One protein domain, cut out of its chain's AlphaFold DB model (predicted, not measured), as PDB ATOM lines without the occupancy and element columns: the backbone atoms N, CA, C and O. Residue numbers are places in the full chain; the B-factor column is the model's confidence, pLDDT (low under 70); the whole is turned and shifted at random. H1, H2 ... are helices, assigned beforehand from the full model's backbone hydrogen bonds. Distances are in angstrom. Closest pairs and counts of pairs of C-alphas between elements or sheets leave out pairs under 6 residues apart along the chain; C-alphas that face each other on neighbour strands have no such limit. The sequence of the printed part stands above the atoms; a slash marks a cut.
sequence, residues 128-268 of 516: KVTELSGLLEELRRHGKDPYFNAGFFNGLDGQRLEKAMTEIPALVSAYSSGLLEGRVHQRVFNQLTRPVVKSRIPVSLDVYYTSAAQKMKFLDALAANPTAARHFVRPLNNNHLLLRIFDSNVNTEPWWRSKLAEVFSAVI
ATOM      1  N   LYS A 128      16.519  -7.410 -21.316       84.44
ATOM      2  CA  LYS A 128      16.202  -7.808 -22.702       84.44
ATOM      3  C   LYS A 128      15.616  -6.632 -23.486       84.44
ATOM      4  O   LYS A 128      14.935  -5.773 -22.936       84.44
ATOM      5  N   VAL A 129      15.862  -6.579 -24.798       73.31
ATOM      6  CA  VAL A 129      15.418  -5.458 -25.652       73.31
ATOM      7  C   VAL A 129      13.898  -5.242 -25.586       73.31
ATOM      8  O   VAL A 129      13.453  -4.090 -25.626       73.31
ATOM      9  N   THR A 130      13.126  -6.324 -25.444       73.62
ATOM     10  CA  THR A 130      11.658  -6.347 -25.301       73.62
ATOM     11  C   THR A 130      11.153  -5.749 -23.987       73.62
ATOM     12  O   THR A 130      10.003  -5.338 -23.911       73.62
ATOM     13  N   GLU A 131      12.008  -5.654 -22.971       83.62
ATOM     14  CA  GLU A 131      11.671  -5.211 -21.608       83.62
ATOM     15  C   GLU A 131      12.174  -3.785 -21.319       83.62
ATOM     16  O   GLU A 131      12.073  -3.281 -20.203       83.62
ATOM     17  N   LEU A 132      12.718  -3.096 -22.328       85.12
ATOM     18  CA  LEU A 132      13.319  -1.770 -22.158       85.12
ATOM     19  C   LEU A 132      12.323  -0.630 -21.925       85.12
ATOM     20  O   LEU A 132      12.751   0.461 -21.557       85.12
ATOM     21  N   SER A 133      11.026  -0.840 -22.150       85.44
ATOM     22  CA  SER A 133      10.017   0.225 -22.075       85.44
ATOM     23  C   SER A 133       9.998   0.923 -20.714       85.44
ATOM     24  O   SER A 133       9.958   2.150 -20.673       85.44
ATOM     25  N   GLY A 134      10.106   0.169 -19.615       89.06
ATOM     26  CA  GLY A 134      10.137   0.731 -18.262       89.06
ATOM     27  C   GLY A 134      11.367   1.605 -17.996       89.06
ATOM     28  O   GLY A 134      11.248   2.665 -17.391       89.06
ATOM     29  N   LEU A 135      12.533   1.209 -18.511       90.19
ATOM     30  CA  LEU A 135      13.778   1.967 -18.341       90.19
ATOM     31  C   LEU A 135      13.813   3.226 -19.216       90.19
ATOM     32  O   LEU A 135      14.339   4.252 -18.798       90.19
ATOM     33  N   LEU A 136      13.228   3.168 -20.417       90.12
ATOM     34  CA  LEU A 136      13.060   4.354 -21.263       90.12
ATOM     35  C   LEU A 136      12.071   5.344 -20.640       90.12
ATOM     36  O   LEU A 136      12.285   6.547 -20.722       90.12
ATOM     37  N   GLU A 137      11.024   4.861 -19.970       92.00
ATOM     38  CA  GLU A 137      10.110   5.727 -19.225       92.00
ATOM     39  C   GLU A 137      10.797   6.395 -18.026       92.00
ATOM     40  O   GLU A 137      10.594   7.583 -17.781       92.00
ATOM     41  N   GLU A 138      11.668   5.671 -17.315       93.75
ATOM     42  CA  GLU A 138      12.518   6.261 -16.275       93.75
ATOM     43  C   GLU A 138      13.417   7.360 -16.862       93.75
ATOM     44  O   GLU A 138      13.417   8.479 -16.355       93.75
ATOM     45  N   LEU A 139      14.085   7.105 -17.993       95.06
ATOM     46  CA  LEU A 139      14.887   8.119 -18.685       95.06
ATOM     47  C   LEU A 139      14.060   9.359 -19.070       95.06
ATOM     48  O   LEU A 139      14.516  10.486 -18.878       95.06
ATOM     49  N   ARG A 140      12.827   9.184 -19.563       94.50
ATOM     50  CA  ARG A 140      11.938  10.307 -19.917       94.50
ATOM     51  C   ARG A 140      11.596  11.189 -18.726       94.50
ATOM     52  O   ARG A 140      11.558  12.410 -18.885       94.50
ATOM     53  N   ARG A 141      11.403  10.613 -17.534       95.00
ATOM     54  CA  ARG A 141      11.180  11.389 -16.296       95.00
ATOM     55  C   ARG A 141      12.369  12.291 -15.971       95.00
ATOM     56  O   ARG A 141      12.175  13.388 -15.453       95.00
ATOM     57  N   HIS A 142      13.573  11.869 -16.349       94.44
ATOM     58  CA  HIS A 142      14.803  12.646 -16.229       94.44
ATOM     59  C   HIS A 142      15.134  13.475 -17.477       94.44
ATOM     60  O   HIS A 142      16.208  14.061 -17.544       94.44
ATOM     61  N   GLY A 143      14.225  13.629 -18.446       92.31
ATOM     62  CA  GLY A 143      14.503  14.303 -19.724       92.31
ATOM     63  C   GLY A 143      14.950  15.773 -19.636       92.31
ATOM     64  O   GLY A 143      15.335  16.343 -20.651       92.31
ATOM     65  N   LYS A 144      14.908  16.392 -18.448       93.88
ATOM     66  CA  LYS A 144      15.411  17.750 -18.171       93.88
ATOM     67  C   LYS A 144      16.654  17.787 -17.270       93.88
ATOM     68  O   LYS A 144      17.136  18.878 -16.992       93.88
ATOM     69  N   ASP A 145      17.153  16.643 -16.802       95.25
ATOM     70  CA  ASP A 145      18.332  16.542 -15.937       95.25
ATOM     71  C   ASP A 145      19.595  16.277 -16.782       95.25
ATOM     72  O   ASP A 145      19.847  15.137 -17.187       95.25
ATOM     73  N   PRO A 146      20.398  17.313 -17.089       94.62
ATOM     74  CA  PRO A 146      21.511  17.183 -18.025       94.62
ATOM     75  C   PRO A 146      22.618  16.257 -17.507       94.62
ATOM     76  O   PRO A 146      23.241  15.555 -18.302       94.62
ATOM     77  N   TYR A 147      22.848  16.214 -16.191       94.31
ATOM     78  CA  TYR A 147      23.919  15.429 -15.574       94.31
ATOM     79  C   TYR A 147      23.537  13.954 -15.477       94.31
ATOM     80  O   TYR A 147      24.332  13.090 -15.848       94.31
ATOM     81  N   PHE A 148      22.289  13.670 -15.084       96.94
ATOM     82  CA  PHE A 148      21.743  12.316 -15.138       96.94
ATOM     83  C   PHE A 148      21.788  11.761 -16.560       96.94
ATOM     84  O   PHE A 148      22.309  10.670 -16.789       96.94
ATOM     85  N   ASN A 149      21.298  12.529 -17.536       97.56
ATOM     86  CA  ASN A 149      21.259  12.067 -18.918       97.56
ATOM     87  C   ASN A 149      22.672  11.863 -19.484       97.56
ATOM     88  O   ASN A 149      22.907  10.874 -20.173       97.56
ATOM     89  N   ALA A 150      23.638  12.729 -19.158       96.19
ATOM     90  CA  ALA A 150      25.030  12.532 -19.564       96.19
ATOM     91  C   ALA A 150      25.623  11.235 -18.997       96.19
ATOM     92  O   ALA A 150      26.163  10.432 -19.759       96.19
ATOM     93  N   GLY A 151      25.458  10.988 -17.693       95.50
ATOM     94  CA  GLY A 151      25.879   9.736 -17.063       95.50
ATOM     95  C   GLY A 151      25.208   8.509 -17.680       95.50
ATOM     96  O   GLY A 151      25.872   7.509 -17.955       95.50
ATOM     97  N   PHE A 152      23.912   8.610 -17.987       97.56
ATOM     98  CA  PHE A 152      23.164   7.558 -18.667       97.56
ATOM     99  C   PHE A 152      23.730   7.256 -20.059       97.56
ATOM    100  O   PHE A 152      24.123   6.122 -20.321       97.56
ATOM    101  N   PHE A 153      23.839   8.247 -20.948       97.00
ATOM    102  CA  PHE A 153      24.324   8.015 -22.312       97.00
ATOM    103  C   PHE A 153      25.792   7.571 -22.354       97.00
ATOM    104  O   PHE A 153      26.135   6.703 -23.160       97.00
ATOM    105  N   ASN A 154      26.644   8.093 -21.464       95.88
ATOM    106  CA  ASN A 154      28.022   7.619 -21.314       95.88
ATOM    107  C   ASN A 154      28.062   6.158 -20.831       95.88
ATOM    108  O   ASN A 154      28.904   5.382 -21.272       95.88
ATOM    109  N   GLY A 155      27.123   5.718 -19.992       94.56
ATOM    110  CA  GLY A 155      27.058   4.333 -19.515       94.56
ATOM    111  C   GLY A 155      26.660   3.285 -20.567       94.56
ATOM    112  O   GLY A 155      26.777   2.091 -20.295       94.56
ATOM    113  N   LEU A 156      26.193   3.691 -21.755       94.25
ATOM    114  CA  LEU A 156      25.682   2.772 -22.780       94.25
ATOM    115  C   LEU A 156      26.754   2.278 -23.763       94.25
ATOM    116  O   LEU A 156      27.725   2.963 -24.100       94.25
ATOM    117  N   ASP A 157      26.529   1.074 -24.290       88.06
ATOM    118  CA  ASP A 157      27.300   0.492 -25.385       88.06
ATOM    119  C   ASP A 157      26.560   0.575 -26.737       88.06
ATOM    120  O   ASP A 157      25.570   1.287 -26.863       88.06
ATOM    121  N   GLY A 158      27.094  -0.077 -27.778       81.94
ATOM    122  CA  GLY A 158      26.736   0.147 -29.187       81.94
ATOM    123  C   GLY A 158      25.236   0.167 -29.447       81.94
ATOM    124  O   GLY A 158      24.663   1.229 -29.680       81.94
ATOM    125  N   GLN A 159      24.606  -1.003 -29.386       81.50
ATOM    126  CA  GLN A 159      23.196  -1.163 -29.742       81.50
ATOM    127  C   GLN A 159      22.255  -0.462 -28.755       81.50
ATOM    128  O   GLN A 159      21.196   0.032 -29.146       81.50
ATOM    129  N   ARG A 160      22.617  -0.402 -27.466       86.50
ATOM    130  CA  ARG A 160      21.764   0.240 -26.455       86.50
ATOM    131  C   ARG A 160      21.765   1.750 -26.589       86.50
ATOM    132  O   ARG A 160      20.702   2.351 -26.448       86.50
ATOM    133  N   LEU A 161      22.908   2.339 -26.938       88.44
ATOM    134  CA  LEU A 161      22.995   3.752 -27.273       88.44
ATOM    135  C   LEU A 161      22.107   4.078 -28.476       88.44
ATOM    136  O   LEU A 161      21.299   4.993 -28.387       88.44
ATOM    137  N   GLU A 162      22.196   3.298 -29.559       84.50
ATOM    138  CA  GLU A 162      21.385   3.507 -30.770       84.50
ATOM    139  C   GLU A 162      19.879   3.507 -30.459       84.50
ATOM    140  O   GLU A 162      19.145   4.375 -30.930       84.50
ATOM    141  N   LYS A 163      19.422   2.600 -29.587       84.31
ATOM    142  CA  LYS A 163      18.026   2.575 -29.134       84.31
ATOM    143  C   LYS A 163      17.674   3.767 -28.238       84.31
ATOM    144  O   LYS A 163      16.626   4.381 -28.430       84.31
ATOM    145  N   ALA A 164      18.530   4.114 -27.281       88.12
ATOM    146  CA  ALA A 164      18.301   5.239 -26.375       88.12
ATOM    147  C   ALA A 164      18.293   6.606 -27.082       88.12
ATOM    148  O   ALA A 164      17.628   7.526 -26.616       88.12
ATOM    149  N   MET A 165      18.967   6.748 -28.229       87.50
ATOM    150  CA  MET A 165      18.956   7.980 -29.032       87.50
ATOM    151  C   MET A 165      17.561   8.389 -29.528       87.50
ATOM    152  O   MET A 165      17.353   9.542 -29.899       87.50
ATOM    153  N   THR A 166      16.597   7.464 -29.524       89.12
ATOM    154  CA  THR A 166      15.188   7.775 -29.815       89.12
ATOM    155  C   THR A 166      14.551   8.690 -28.765       89.12
ATOM    156  O   THR A 166      13.608   9.420 -29.080       89.12
ATOM    157  N   GLU A 167      15.116   8.743 -27.555       94.38
ATOM    158  CA  GLU A 167      14.714   9.644 -26.474       94.38
ATOM    159  C   GLU A 167      15.371  11.022 -26.640       94.38
ATOM    160  O   GLU A 167      16.195  11.469 -25.840       94.38
ATOM    161  N   ILE A 168      14.990  11.709 -27.721       95.19
ATOM    162  CA  ILE A 168      15.556  12.996 -28.157       95.19
ATOM    163  C   ILE A 168      15.646  14.042 -27.028       95.19
ATOM    164  O   ILE A 168      16.713  14.641 -26.897       95.19
ATOM    165  N   PRO A 169      14.610  14.275 -26.190       96.31
ATOM    166  CA  PRO A 169      14.704  15.262 -25.112       96.31
ATOM    167  C   PRO A 169      15.827  14.960 -24.113       96.31
ATOM    168  O   PRO A 169      16.587  15.861 -23.762       96.31
ATOM    169  N   ALA A 170      15.975  13.693 -23.715       96.81
ATOM    170  CA  ALA A 170      17.033  13.269 -22.805       96.81
ATOM    171  C   ALA A 170      18.414  13.431 -23.454       96.81
ATOM    172  O   ALA A 170      19.344  13.910 -22.809       96.81
ATOM    173  N   LEU A 171      18.551  13.094 -24.742       96.88
ATOM    174  CA  LEU A 171      19.816  13.258 -25.460       96.88
ATOM    175  C   LEU A 171      20.219  14.734 -25.581       96.88
ATOM    176  O   LEU A 171      21.361  15.082 -25.296       96.88
ATOM    177  N   VAL A 172      19.289  15.620 -25.947       97.12
ATOM    178  CA  VAL A 172      19.546  17.072 -26.008       97.12
ATOM    179  C   VAL A 172      19.898  17.622 -24.625       97.12
ATOM    180  O   VAL A 172      20.849  18.393 -24.501       97.12
ATOM    181  N   SER A 173      19.200  17.179 -23.577       96.62
ATOM    182  CA  SER A 173      19.535  17.515 -22.192       96.62
ATOM    183  C   SER A 173      20.948  17.045 -21.816       96.62
ATOM    184  O   SER A 173      21.710  17.826 -21.251       96.62
ATOM    185  N   ALA A 174      21.356  15.833 -22.207       96.38
ATOM    186  CA  ALA A 174      22.720  15.347 -21.999       96.38
ATOM    187  C   ALA A 174      23.761  16.228 -22.701       96.38
ATOM    188  O   ALA A 174      24.768  16.588 -22.093       96.38
ATOM    189  N   TYR A 175      23.510  16.636 -23.950       95.12
ATOM    190  CA  TYR A 175      24.376  17.580 -24.662       95.12
ATOM    191  C   TYR A 175      24.505  18.916 -23.922       95.12
ATOM    192  O   TYR A 175      25.606  19.458 -23.853       95.12
ATOM    193  N   SER A 176      23.433  19.426 -23.305       91.88
ATOM    194  CA  SER A 176      23.491  20.659 -22.509       91.88
ATOM    195  C   SER A 176      24.430  20.584 -21.296       91.88
ATOM    196  O   SER A 176      24.814  21.636 -20.794       91.88
ATOM    197  N   SER A 177      24.816  19.390 -20.824       89.62
ATOM    198  CA  SER A 177      25.802  19.248 -19.738       89.62
ATOM    199  C   SER A 177      27.238  19.562 -20.175       89.62
ATOM    200  O   SER A 177      28.064  19.934 -19.348       89.62
ATOM    201  N   GLY A 178      27.559  19.353 -21.458       84.12
ATOM    202  CA  GLY A 178      28.935  19.362 -21.953       84.12
ATOM    203  C   GLY A 178      29.814  18.197 -21.471       84.12
ATOM    204  O   GLY A 178      31.027  18.267 -21.652       84.12
ATOM    205  N   LEU A 179      29.232  17.146 -20.877       88.12
ATOM    206  CA  LEU A 179      29.944  16.005 -20.275       88.12
ATOM    207  C   LEU A 179      29.824  14.692 -21.067       88.12
ATOM    208  O   LEU A 179      30.235  13.637 -20.582       88.12
ATOM    209  N   LEU A 180      29.240  14.719 -22.266       91.81
ATOM    210  CA  LEU A 180      29.193  13.531 -23.118       91.81
ATOM    211  C   LEU A 180      30.604  13.139 -23.578       91.81
ATOM    212  O   LEU A 180      31.412  13.971 -23.983       91.81
ATOM    213  N   GLU A 181      30.905  11.844 -23.521       86.94
ATOM    214  CA  GLU A 181      32.195  11.312 -23.952       86.94
ATOM    215  C   GLU A 181      32.311  11.293 -25.483       86.94
ATOM    216  O   GLU A 181      31.337  11.044 -26.201       86.94
ATOM    217  N   GLY A 182      33.532  11.447 -26.009       81.88
ATOM    218  CA  GLY A 182      33.806  11.443 -27.454       81.88
ATOM    219  C   GLY A 182      33.236  10.225 -28.199       81.88
ATOM    220  O   GLY A 182      32.736  10.358 -29.316       81.88
ATOM    221  N   ARG A 183      33.205   9.043 -27.565       87.25
ATOM    222  CA  ARG A 183      32.589   7.835 -28.148       87.25
ATOM    223  C   ARG A 183      31.074   7.950 -28.335       87.25
ATOM    224  O   ARG A 183      30.541   7.383 -29.289       87.25
ATOM    225  N   VAL A 184      30.382   8.667 -27.446       91.00
ATOM    226  CA  VAL A 184      28.940   8.915 -27.559       91.00
ATOM    227  C   VAL A 184      28.701   9.874 -28.714       91.00
ATOM    228  O   VAL A 184      27.913   9.552 -29.601       91.00
ATOM    229  N   HIS A 185      29.463  10.973 -28.780       89.19
ATOM    230  CA  HIS A 185      29.431  11.908 -29.907       89.19
ATOM    231  C   HIS A 185      29.620  11.193 -31.242       89.19
ATOM    232  O   HIS A 185      28.792  11.337 -32.139       89.19
ATOM    233  N   GLN A 186      30.665  10.367 -31.351       83.38
ATOM    234  CA  GLN A 186      30.959   9.605 -32.559       83.38
ATOM    235  C   GLN A 186      29.780   8.739 -32.991       83.38
ATOM    236  O   GLN A 186      29.464   8.653 -34.176       83.38
ATOM    237  N   ARG A 187      29.137   8.052 -32.048       87.19
ATOM    238  CA  ARG A 187      28.041   7.137 -32.362       87.19
ATOM    239  C   ARG A 187      26.763   7.870 -32.728       87.19
ATOM    240  O   ARG A 187      26.158   7.499 -33.731       87.19
ATOM    241  N   VAL A 188      26.410   8.919 -31.983       90.19
ATOM    242  CA  VAL A 188      25.284   9.796 -32.328       90.19
ATOM    243  C   VAL A 188      25.473  10.333 -33.737       90.19
ATOM    244  O   VAL A 188      24.594  10.211 -34.586       90.19
ATOM    245  N   PHE A 189      26.671  10.832 -34.019       86.06
ATOM    246  CA  PHE A 189      27.040  11.324 -35.330       86.06
ATOM    247  C   PHE A 189      26.903  10.260 -36.420       86.06
ATOM    248  O   PHE A 189      26.227  10.474 -37.422       86.06
ATOM    249  N   ASN A 190      27.488   9.082 -36.203       82.31
ATOM    250  CA  ASN A 190      27.428   7.980 -37.155       82.31
ATOM    251  C   ASN A 190      25.983   7.576 -37.465       82.31
ATOM    252  O   ASN A 190      25.682   7.270 -38.613       82.31
ATOM    253  N   GLN A 191      25.100   7.579 -36.466       84.62
ATOM    254  CA  GLN A 191      23.679   7.284 -36.640       84.62
ATOM    255  C   GLN A 191      22.954   8.345 -37.461       84.62
ATOM    256  O   GLN A 191      22.217   8.029 -38.396       84.62
ATOM    257  N   LEU A 192      23.220   9.613 -37.168       84.94
ATOM    258  CA  LEU A 192      22.660  10.723 -37.922       84.94
ATOM    259  C   LEU A 192      23.068  10.683 -39.400       84.94
ATOM    260  O   LEU A 192      22.234  10.923 -40.274       84.94
ATOM    261  N   THR A 193      24.310  10.296 -39.691       79.88
ATOM    262  CA  THR A 193      24.844  10.263 -41.057       79.88
ATOM    263  C   THR A 193      24.582   8.967 -41.818       79.88
ATOM    264  O   THR A 193      24.854   8.909 -43.010       79.88
ATOM    265  N   ARG A 194      24.089   7.897 -41.177       78.75
ATOM    266  CA  ARG A 194      23.738   6.661 -41.901       78.75
ATOM    267  C   ARG A 194      22.612   6.957 -42.900       78.75
ATOM    268  O   ARG A 194      21.605   7.517 -42.466       78.75
ATOM    269  N   PRO A 195      22.707   6.582 -44.183       72.12
ATOM    270  CA  PRO A 195      21.610   6.788 -45.123       72.12
ATOM    271  C   PRO A 195      20.343   6.092 -44.618       72.12
ATOM    272  O   PRO A 195      20.404   5.004 -44.039       72.12
ATOM    273  N   VAL A 196      19.188   6.730 -44.812       68.62
ATOM    274  CA  VAL A 196      17.896   6.117 -44.489       68.62
ATOM    275  C   VAL A 196      17.647   5.042 -45.540       68.62
ATOM    276  O   VAL A 196      17.184   5.319 -46.645       68.62
ATOM    277  N   VAL A 197      18.027   3.803 -45.229       62.16
ATOM    278  CA  VAL A 197      17.799   2.683 -46.138       62.16
ATOM    279  C   VAL A 197      16.294   2.431 -46.168       62.16
ATOM    280  O   VAL A 197      15.733   1.874 -45.230       62.16
ATOM    281  N   LYS A 198      15.624   2.832 -47.255       54.59
ATOM    282  CA  LYS A 198      14.257   2.387 -47.575       54.59
ATOM    283  C   LYS A 198      14.312   0.904 -47.936       54.59
ATOM    284  O   LYS A 198      14.291   0.538 -49.108       54.59
ATOM    285  N   SER A 199      14.515   0.042 -46.950       49.31
ATOM    286  CA  SER A 199      14.765  -1.365 -47.213       49.31
ATOM    287  C   SER A 199      13.450  -2.145 -47.248       49.31
ATOM    288  O   SER A 199      12.637  -2.068 -46.335       49.31
ATOM    289  N   ARG A 200      13.286  -2.945 -48.306       50.16
ATOM    290  CA  ARG A 200      12.349  -4.077 -48.409       50.16
ATOM    291  C   ARG A 200      12.808  -5.283 -47.555       50.16
ATOM    292  O   ARG A 200      12.387  -6.405 -47.818       50.16
ATOM    293  N   ILE A 201      13.735  -5.085 -46.611       48.41
ATOM    294  CA  ILE A 201      14.312  -6.143 -45.772       48.41
ATOM    295  C   ILE A 201      13.357  -6.366 -44.589       48.41
ATOM    296  O   ILE A 201      12.830  -5.396 -44.048       48.41
ATOM    297  N   PRO A 202      13.087  -7.622 -44.195       48.03
ATOM    298  CA  PRO A 202      12.125  -7.943 -43.146       48.03
ATOM    299  C   PRO A 202      12.377  -7.167 -41.842       48.03
ATOM    300  O   PRO A 202      13.471  -7.231 -41.279       48.03
ATOM    301  N   VAL A 203      11.304  -6.506 -41.386       51.59
ATOM    302  CA  VAL A 203      10.965  -5.698 -40.182       51.59
ATOM    303  C   VAL A 203      11.837  -5.847 -38.912       51.59
ATOM    304  O   VAL A 203      11.827  -4.985 -38.040       51.59
ATOM    305  N   SER A 204      12.644  -6.897 -38.782       50.22
ATOM    306  CA  SER A 204      13.533  -7.126 -37.632       50.22
ATOM    307  C   SER A 204      14.739  -6.175 -37.530       50.22
ATOM    308  O   SER A 204      15.294  -6.029 -36.442       50.22
ATOM    309  N   LEU A 205      15.139  -5.508 -38.623       48.00
ATOM    310  CA  LEU A 205      16.278  -4.574 -38.644       48.00
ATOM    311  C   LEU A 205      15.884  -3.100 -38.443       48.00
ATOM    312  O   LEU A 205      16.734  -2.311 -38.036       48.00
ATOM    313  N   ASP A 206      14.610  -2.734 -38.635       49.44
ATOM    314  CA  ASP A 206      14.110  -1.355 -38.457       49.44
ATOM    315  C   ASP A 206      14.222  -0.850 -37.009       49.44
ATOM    316  O   ASP A 206      14.206   0.352 -36.756       49.44
ATOM    317  N   VAL A 207      14.399  -1.756 -36.044       51.41
ATOM    318  CA  VAL A 207      14.459  -1.429 -34.610       51.41
ATOM    319  C   VAL A 207      15.713  -0.620 -34.234       51.41
ATOM    320  O   VAL A 207      15.741  -0.006 -33.167       51.41
ATOM    321  N   TYR A 208      16.738  -0.582 -35.094       58.28
ATOM    322  CA  TYR A 208      18.044   0.016 -34.775       58.28
ATOM    323  C   TYR A 208      18.410   1.250 -35.611       58.28
ATOM    324  O   TYR A 208      19.502   1.793 -35.443       58.28
ATOM    325  N   TYR A 209      17.524   1.719 -36.495       69.88
ATOM    326  CA  TYR A 209      17.798   2.879 -37.347       69.88
ATOM    327  C   TYR A 209      17.003   4.106 -36.909       69.88
ATOM    328  O   TYR A 209      15.786   4.060 -36.744       69.88
ATOM    329  N   THR A 210      17.691   5.243 -36.772       78.75
ATOM    330  CA  THR A 210      17.028   6.537 -36.589       78.75
ATOM    331  C   THR A 210      16.325   6.934 -37.889       78.75
ATOM    332  O   THR A 210      16.977   7.116 -38.920       78.75
ATOM    333  N   SER A 211      15.000   7.080 -37.852       85.75
ATOM    334  CA  SER A 211      14.218   7.492 -39.023       85.75
ATOM    335  C   SER A 211      14.538   8.933 -39.442       85.75
ATOM    336  O   SER A 211      14.982   9.738 -38.622       85.75
ATOM    337  N   ALA A 212      14.264   9.299 -40.701       85.56
ATOM    338  CA  ALA A 212      14.418  10.682 -41.179       85.56
ATOM    339  C   ALA A 212      13.706  11.695 -40.260       85.56
ATOM    340  O   ALA A 212      14.288  12.706 -39.872       85.56
ATOM    341  N   ALA A 213      12.483  11.371 -39.825       88.94
ATOM    342  CA  ALA A 213      11.703  12.206 -38.915       88.94
ATOM    343  C   ALA A 213      12.362  12.360 -37.533       88.94
ATOM    344  O   ALA A 213      12.364  13.454 -36.972       88.94
ATOM    345  N   GLN A 214      12.951  11.293 -36.985       89.31
ATOM    346  CA  GLN A 214      13.678  11.361 -35.714       89.31
ATOM    347  C   GLN A 214      14.963  12.182 -35.839       89.31
ATOM    348  O   GLN A 214      15.248  12.990 -34.958       89.31
ATOM    349  N   LYS A 215      15.713  12.027 -36.936       90.44
ATOM    350  CA  LYS A 215      16.906  12.841 -37.206       90.44
ATOM    351  C   LYS A 215      16.554  14.322 -37.303       90.44
ATOM    352  O   LYS A 215      17.191  15.136 -36.645       90.44
ATOM    353  N   MET A 216      15.515  14.654 -38.070       91.19
ATOM    354  CA  MET A 216      15.022  16.025 -38.201       91.19
ATOM    355  C   MET A 216      14.598  16.587 -36.840       91.19
ATOM    356  O   MET A 216      15.100  17.628 -36.436       91.19
ATOM    357  N   LYS A 217      13.794  15.840 -36.070       94.12
ATOM    358  CA  LYS A 217      13.368  16.236 -34.719       94.12
ATOM    359  C   LYS A 217      14.545  16.426 -33.756       94.12
ATOM    360  O   LYS A 217      14.486  17.296 -32.892       94.12
ATOM    361  N   PHE A 218      15.601  15.622 -33.875       94.81
ATOM    362  CA  PHE A 218      16.812  15.788 -33.072       94.81
ATOM    363  C   PHE A 218      17.554  17.079 -33.430       94.81
ATOM    364  O   PHE A 218      17.909  17.833 -32.527       94.81
ATOM    365  N   LEU A 219      17.744  17.365 -34.723       92.88
ATOM    366  CA  LEU A 219      18.372  18.611 -35.169       92.88
ATOM    367  C   LEU A 219      17.533  19.841 -34.789       92.88
ATOM    368  O   LEU A 219      18.093  20.808 -34.286       92.88
ATOM    369  N   ASP A 220      16.206  19.777 -34.922       93.56
ATOM    370  CA  ASP A 220      15.296  20.837 -34.468       93.56
ATOM    371  C   ASP A 220      15.434  21.087 -32.960       93.56
ATOM    372  O   ASP A 220      15.512  22.227 -32.503       93.56
ATOM    373  N   ALA A 221      15.506  20.013 -32.167       95.19
ATOM    374  CA  ALA A 221      15.656  20.112 -30.721       95.19
ATOM    375  C   ALA A 221      17.038  20.646 -30.302       95.19
ATOM    376  O   ALA A 221      17.131  21.367 -29.308       95.19
ATOM    377  N   LEU A 222      18.100  20.341 -31.059       94.19
ATOM    378  CA  LEU A 222      19.408  20.976 -30.885       94.19
ATOM    379  C   LEU A 222      19.349  22.467 -31.232       94.19
ATOM    380  O   LEU A 222      19.804  23.280 -30.435       94.19
ATOM    381  N   ALA A 223      18.759  22.838 -32.370       88.81
ATOM    382  CA  ALA A 223      18.633  24.234 -32.790       88.81
ATOM    383  C   ALA A 223      17.817  25.075 -31.785       88.81
ATOM    384  O   ALA A 223      18.125  26.239 -31.545       88.81
ATOM    385  N   ALA A 224      16.826  24.472 -31.124       90.25
ATOM    386  CA  ALA A 224      16.059  25.108 -30.053       90.25
ATOM    387  C   ALA A 224      16.827  25.248 -28.717       90.25
ATOM    388  O   ALA A 224      16.346  25.926 -27.808       90.25
ATOM    389  N   ASN A 225      17.999  24.617 -28.565       90.31
ATOM    390  CA  ASN A 225      18.811  24.644 -27.347       90.31
ATOM    391  C   ASN A 225      20.273  25.036 -27.664       90.31
ATOM    392  O   ASN A 225      21.113  24.161 -27.893       90.31
ATOM    393  N   PRO A 226      20.613  26.342 -27.612       83.00
ATOM    394  CA  PRO A 226      21.945  26.861 -27.949       83.00
ATOM    395  C   PRO A 226      23.107  26.177 -27.217       83.00
ATOM    396  O   PRO A 226      24.159  25.916 -27.804       83.00
ATOM    397  N   THR A 227      22.922  25.849 -25.934       81.25
ATOM    398  CA  THR A 227      23.940  25.165 -25.128       81.25
ATOM    399  C   THR A 227      24.179  23.744 -25.640       81.25
ATOM    400  O   THR A 227      25.328  23.348 -25.838       81.25
ATOM    401  N   ALA A 228      23.111  22.986 -25.913       88.94
ATOM    402  CA  ALA A 228      23.225  21.646 -26.487       88.94
ATOM    403  C   ALA A 228      23.834  21.677 -27.894       88.94
ATOM    404  O   ALA A 228      24.749  20.902 -28.169       88.94
ATOM    405  N   ALA A 229      23.385  22.594 -28.761       86.06
ATOM    406  CA  ALA A 229      23.945  22.784 -30.098       86.06
ATOM    407  C   ALA A 229      25.456  23.042 -30.043       86.06
ATOM    408  O   ALA A 229      26.220  22.394 -30.758       86.06
ATOM    409  N   ARG A 230      25.910  23.916 -29.135       79.06
ATOM    410  CA  ARG A 230      27.338  24.217 -28.951       79.06
ATOM    411  C   ARG A 230      28.135  22.968 -28.588       79.06
ATOM    412  O   ARG A 230      29.173  22.701 -29.191       79.06
ATOM    413  N   HIS A 231      27.654  22.189 -27.622       83.94
ATOM    414  CA  HIS A 231      28.320  20.955 -27.196       83.94
ATOM    415  C   HIS A 231      28.215  19.822 -28.225       83.94
ATOM    416  O   HIS A 231      29.086  18.956 -28.261       83.94
ATOM    417  N   PHE A 232      27.197  19.833 -29.087       89.12
ATOM    418  CA  PHE A 232      27.090  18.921 -30.222       89.12
ATOM    419  C   PHE A 232      28.097  19.252 -31.328       89.12
ATOM    420  O   PHE A 232      28.754  18.346 -31.838       89.12
ATOM    421  N   VAL A 233      28.240  20.535 -31.669       81.31
ATOM    422  CA  VAL A 233      29.092  21.016 -32.765       81.31
ATOM    423  C   VAL A 233      30.581  20.972 -32.416       81.31
ATOM    424  O   VAL A 233      31.390  20.568 -33.248       81.31
ATOM    425  N   ARG A 234      30.964  21.353 -31.193       76.94
ATOM    426  CA  ARG A 234      32.375  21.490 -30.777       76.94
ATOM    427  C   ARG A 234      33.278  20.269 -31.052       76.94
ATOM    428  O   ARG A 234      34.404  20.485 -31.493       76.94
ATOM    429  N   PRO A 235      32.862  19.010 -30.807       74.31
ATOM    430  CA  PRO A 235      33.704  17.839 -31.066       74.31
ATOM    431  C   PRO A 235      33.688  17.365 -32.530       74.31
ATOM    432  O   PRO A 235      34.339  16.368 -32.855       74.31
ATOM    433  N   LEU A 236      32.943  18.020 -33.427       73.06
ATOM    434  CA  LEU A 236      32.939  17.661 -34.843       73.06
ATOM    435  C   LEU A 236      34.282  18.047 -35.474       73.06
ATOM    436  O   LEU A 236      34.617  19.222 -35.583       73.06
ATOM    437  N   ASN A 237      35.053  17.045 -35.895       65.06
ATOM    438  CA  ASN A 237      36.259  17.250 -36.693       65.06
ATOM    439  C   ASN A 237      35.921  17.245 -38.194       65.06
ATOM    440  O   ASN A 237      34.812  16.898 -38.617       65.06
ATOM    441  N   ASN A 238      36.906  17.575 -39.023       57.66
ATOM    442  CA  ASN A 238      36.699  17.592 -40.465       57.66
ATOM    443  C   ASN A 238      36.417  16.217 -41.056       57.66
ATOM    444  O   ASN A 238      35.619  16.137 -41.977       57.66
ATOM    445  N   ASN A 239      36.978  15.127 -40.524       59.34
ATOM    446  CA  ASN A 239      36.645  13.785 -41.017       59.34
ATOM    447  C   ASN A 239      35.145  13.487 -40.844       59.34
ATOM    448  O   ASN A 239      34.529  12.893 -41.726       59.34
ATOM    449  N   HIS A 240      34.549  13.924 -39.731       63.19
ATOM    450  CA  HIS A 240      33.121  13.785 -39.450       63.19
ATOM    451  C   HIS A 240      32.298  14.573 -40.457       63.19
ATOM    452  O   HIS A 240      31.453  14.023 -41.162       63.19
ATOM    453  N   LEU A 241      32.583  15.863 -40.557       60.19
ATOM    454  CA  LEU A 241      31.825  16.771 -41.400       60.19
ATOM    455  C   LEU A 241      31.997  16.442 -42.909       60.19
ATOM    456  O   LEU A 241      31.017  16.481 -43.653       60.19
ATOM    457  N   LEU A 242      33.190  16.027 -43.355       50.69
ATOM    458  CA  LEU A 242      33.513  15.756 -44.765       50.69
ATOM    459  C   LEU A 242      33.021  14.432 -45.296       50.69
ATOM    460  O   LEU A 242      32.379  14.403 -46.336       50.69
ATOM    461  N   LEU A 243      33.350  13.339 -44.614       53.62
ATOM    462  CA  LEU A 243      33.078  12.012 -45.154       53.62
ATOM    463  C   LEU A 243      31.626  11.592 -44.939       53.62
ATOM    464  O   LEU A 243      31.247  10.526 -45.403       53.62
ATOM    465  N   ARG A 244      30.837  12.345 -44.156       58.62
ATOM    466  CA  ARG A 244      29.535  11.849 -43.692       58.62
ATOM    467  C   ARG A 244      28.399  12.865 -43.648       58.62
ATOM    468  O   ARG A 244      27.253  12.453 -43.791       58.62
ATOM    469  N   ILE A 245      28.669  14.157 -43.440       60.09
ATOM    470  CA  ILE A 245      27.600  15.171 -43.373       60.09
ATOM    471  C   ILE A 245      27.361  15.858 -44.705       60.09
ATOM    472  O   ILE A 245      26.205  16.012 -45.098       60.09
ATOM    473  N   PHE A 246      28.425  16.340 -45.346       60.44
ATOM    474  CA  PHE A 246      28.292  17.163 -46.548       60.44
ATOM    475  C   PHE A 246      28.514  16.385 -47.842       60.44
ATOM    476  O   PHE A 246      28.098  16.874 -48.898       60.44
ATOM    477  N   ASP A 247      29.068  15.171 -47.758       62.94
ATOM    478  CA  ASP A 247      29.100  14.229 -48.873       62.94
ATOM    479  C   ASP A 247      27.665  13.838 -49.255       62.94
ATOM    480  O   ASP A 247      26.969  13.112 -48.537       62.94
ATOM    481  N   SER A 248      27.221  14.340 -50.410       53.56
ATOM    482  CA  SER A 248      25.902  14.061 -50.980       53.56
ATOM    483  C   SER A 248      25.665  12.572 -51.232       53.56
ATOM    484  O   SER A 248      24.515  12.158 -51.349       53.56
ATOM    485  N   ASN A 249      26.727  11.764 -51.302       56.56
ATOM    486  CA  ASN A 249      26.620  10.319 -51.470       56.56
ATOM    487  C   ASN A 249      26.276   9.593 -50.160       56.56
ATOM    488  O   ASN A 249      25.796   8.463 -50.201       56.56
ATOM    489  N   VAL A 250      26.506  10.223 -49.002       57.41
ATOM    490  CA  VAL A 250      26.266   9.615 -47.682       57.41
ATOM    491  C   VAL A 250      24.926  10.047 -47.095       57.41
ATOM    492  O   VAL A 250      24.241   9.232 -46.473       57.41
ATOM    493  N   ASN A 251      24.504  11.289 -47.349       65.19
ATOM    494  CA  ASN A 251      23.185  11.766 -46.951       65.19
ATOM    495  C   ASN A 251      22.462  12.467 -48.109       65.19
ATOM    496  O   ASN A 251      22.785  13.596 -48.477       65.19
ATOM    497  N   THR A 252      21.468  11.778 -48.667       69.38
ATOM    498  CA  THR A 252      20.660  12.239 -49.805       69.38
ATOM    499  C   THR A 252      19.399  13.001 -49.383       69.38
ATOM    500  O   THR A 252      18.609  13.395 -50.239       69.38
ATOM    501  N   GLU A 253      19.186  13.214 -48.080       77.69
ATOM    502  CA  GLU A 253      18.007  13.904 -47.549       77.69
ATOM    503  C   GLU A 253      18.069  15.417 -47.865       77.69
ATOM    504  O   GLU A 253      18.945  16.115 -47.340       77.69
ATOM    505  N   PRO A 254      17.136  15.982 -48.662       77.44
ATOM    506  CA  PRO A 254      17.209  17.384 -49.098       77.44
ATOM    507  C   PRO A 254      17.165  18.406 -47.951       77.44
ATOM    508  O   PRO A 254      17.722  19.496 -48.061       77.44
ATOM    509  N   TRP A 255      16.520  18.054 -46.834       80.94
ATOM    510  CA  TRP A 255      16.364  18.914 -45.655       80.94
ATOM    511  C   TRP A 255      17.600  18.932 -44.742       80.94
ATOM    512  O   TRP A 255      17.733  19.828 -43.908       80.94
ATOM    513  N   TRP A 256      18.516  17.966 -44.887       81.19
ATOM    514  CA  TRP A 256      19.620  17.732 -43.950       81.19
ATOM    515  C   TRP A 256      20.514  18.958 -43.755       81.19
ATOM    516  O   TRP A 256      20.775  19.377 -42.626       81.19
ATOM    517  N   ARG A 257      20.946  19.568 -44.864       74.69
ATOM    518  CA  ARG A 257      21.850  20.728 -44.843       74.69
ATOM    519  C   ARG A 257      21.200  21.944 -44.184       74.69
ATOM    520  O   ARG A 257      21.850  22.601 -43.378       74.69
ATOM    521  N   SER A 258      19.921  22.197 -44.474       76.31
ATOM    522  CA  SER A 258      19.168  23.303 -43.866       76.31
ATOM    523  C   SER A 258      19.067  23.133 -42.352       76.31
ATOM    524  O   SER A 258      19.370  24.056 -41.603       76.31
ATOM    525  N   LYS A 259      18.714  21.929 -41.885       84.00
ATOM    526  CA  LYS A 259      18.584  21.650 -40.450       84.00
ATOM    527  C   LYS A 259      19.899  21.715 -39.700       84.00
ATOM    528  O   LYS A 259      19.947  22.217 -38.582       84.00
ATOM    529  N   LEU A 260      20.986  21.261 -40.311       80.25
ATOM    530  CA  LEU A 260      22.292  21.403 -39.690       80.25
ATOM    531  C   LEU A 260      22.742  22.873 -39.629       80.25
ATOM    532  O   LEU A 260      23.308  23.284 -38.619       80.25
ATOM    533  N   ALA A 261      22.449  23.677 -40.658       71.75
ATOM    534  CA  ALA A 261      22.700  25.117 -40.630       71.75
ATOM    535  C   ALA A 261      21.930  25.809 -39.490       71.75
ATOM    536  O   ALA A 261      22.515  26.623 -38.784       71.75
ATOM    537  N   GLU A 262      20.669  25.432 -39.238       78.31
ATOM    538  CA  GLU A 262      19.898  25.911 -38.077       78.31
ATOM    539  C   GLU A 262      20.596  25.582 -36.743       78.31
ATOM    540  O   GLU A 262      20.695  26.449 -35.873       78.31
ATOM    541  N   VAL A 263      21.146  24.368 -36.592       82.31
ATOM    542  CA  VAL A 263      21.929  23.985 -35.400       82.31
ATOM    543  C   VAL A 263      23.178  24.852 -35.253       82.31
ATOM    544  O   VAL A 263      23.451  25.321 -34.152       82.31
ATOM    545  N   PHE A 264      23.927  25.096 -36.333       72.94
ATOM    546  CA  PHE A 264      25.103  25.970 -36.279       72.94
ATOM    547  C   PHE A 264      24.729  27.412 -35.912       72.94
ATOM    548  O   PHE A 264      25.377  28.002 -35.049       72.94
ATOM    549  N   SER A 265      23.652  27.953 -36.485       67.62
ATOM    550  CA  SER A 265      23.143  29.288 -36.149       67.62
ATOM    551  C   SER A 265      22.693  29.410 -34.697       67.62
ATOM    552  O   SER A 265      22.890  30.452 -34.081       67.62
ATOM    553  N   ALA A 266      22.165  28.344 -34.093       73.62
ATOM    554  CA  ALA A 266      21.834  28.349 -32.669       73.62
ATOM    555  C   ALA A 266      23.071  28.490 -31.759       73.62
ATOM    556  O   ALA A 266      22.953  28.990 -30.640       73.62
ATOM    557  N   VAL A 267      24.265  28.081 -32.217       67.81
ATOM    558  CA  VAL A 267      25.519  28.238 -31.454       67.81
ATOM    559  C   VAL A 267      25.962  29.702 -31.385       67.81
ATOM    560  O   VAL A 267      26.567  30.108 -30.383       67.81
ATOM    561  N   ILE A 268      25.640  30.482 -32.423       62.78
ATOM    562  CA  ILE A 268      26.084  31.863 -32.635       62.78
ATOM    563  C   ILE A 268      24.853  32.751 -32.882       62.78
ATOM    564  O   ILE A 268      24.471  32.988 -34.027       62.78
TER     565      ILE A 268
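This is residues 128 to 268 of the 516 residues of an uncharacterized protein of Streptomyces sp. CNZ287 (UniProt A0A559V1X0). The chain winds in stacked turns of short helices: H1, H4, H6 and H9 follow one another along one side of the stack, and H3, H5 and H8 along another. From the link between H5 and H6, residues 199 to 205 stick out as a free loop. The printed part has 141 residues with nine named helices, H1 to H9 in chain order, and no named strand: all helix. It is compact, with a radius of gyration of the C-alphas of 14.7 A and spans of 41 by 38 by 22 A.

Find C-alpha 212 at (14.418, 10.682, -41.179); from there H6, residues 212 to 223, runs 16.5 A. Equally long in residues are H5, 182 to 193, 16.3 A, and H9, 256 to 267, 17.4 A, ending at (25.519, 28.238, -31.454). Look for H1 at 133 to 141, starting at (10.017, 0.225, -22.075), H2 at 146 to 154, H3 at 158 to 164, H4 at 168 to 177, H7 at 226 to 233 and H8 at 238 to 245.

H6 touches H9 at a shallow tilt of 18 degrees, the same way; C-alphas 223 and 263 are closest, 4.2 A. H4, the hub, touches H6 (168 and 218, 5.8 A), H2 (150 and 174, 4.4 A) and H7 (176 and 228, 4.1 A), and only just touches H1, only at their ends, with 3 pairs of C-alphas within 8 A. H5 touches H3 (162 and 191, 7.3 A) and, with residues 189 to 193 alone, H8 (193 and 244, 5.6 A). O i to N i+4 pairs are within hydrogen-bond range throughout, save H4, 5 of 6.

The C-alphas of Pro 202 and Ile 268 are farthest apart, 43.5 A. The printed part has no cut; the link from H5 to H6 is long. Confidence is under 70 at 196 to 209, 237 to 252, 265 and 267 to 268.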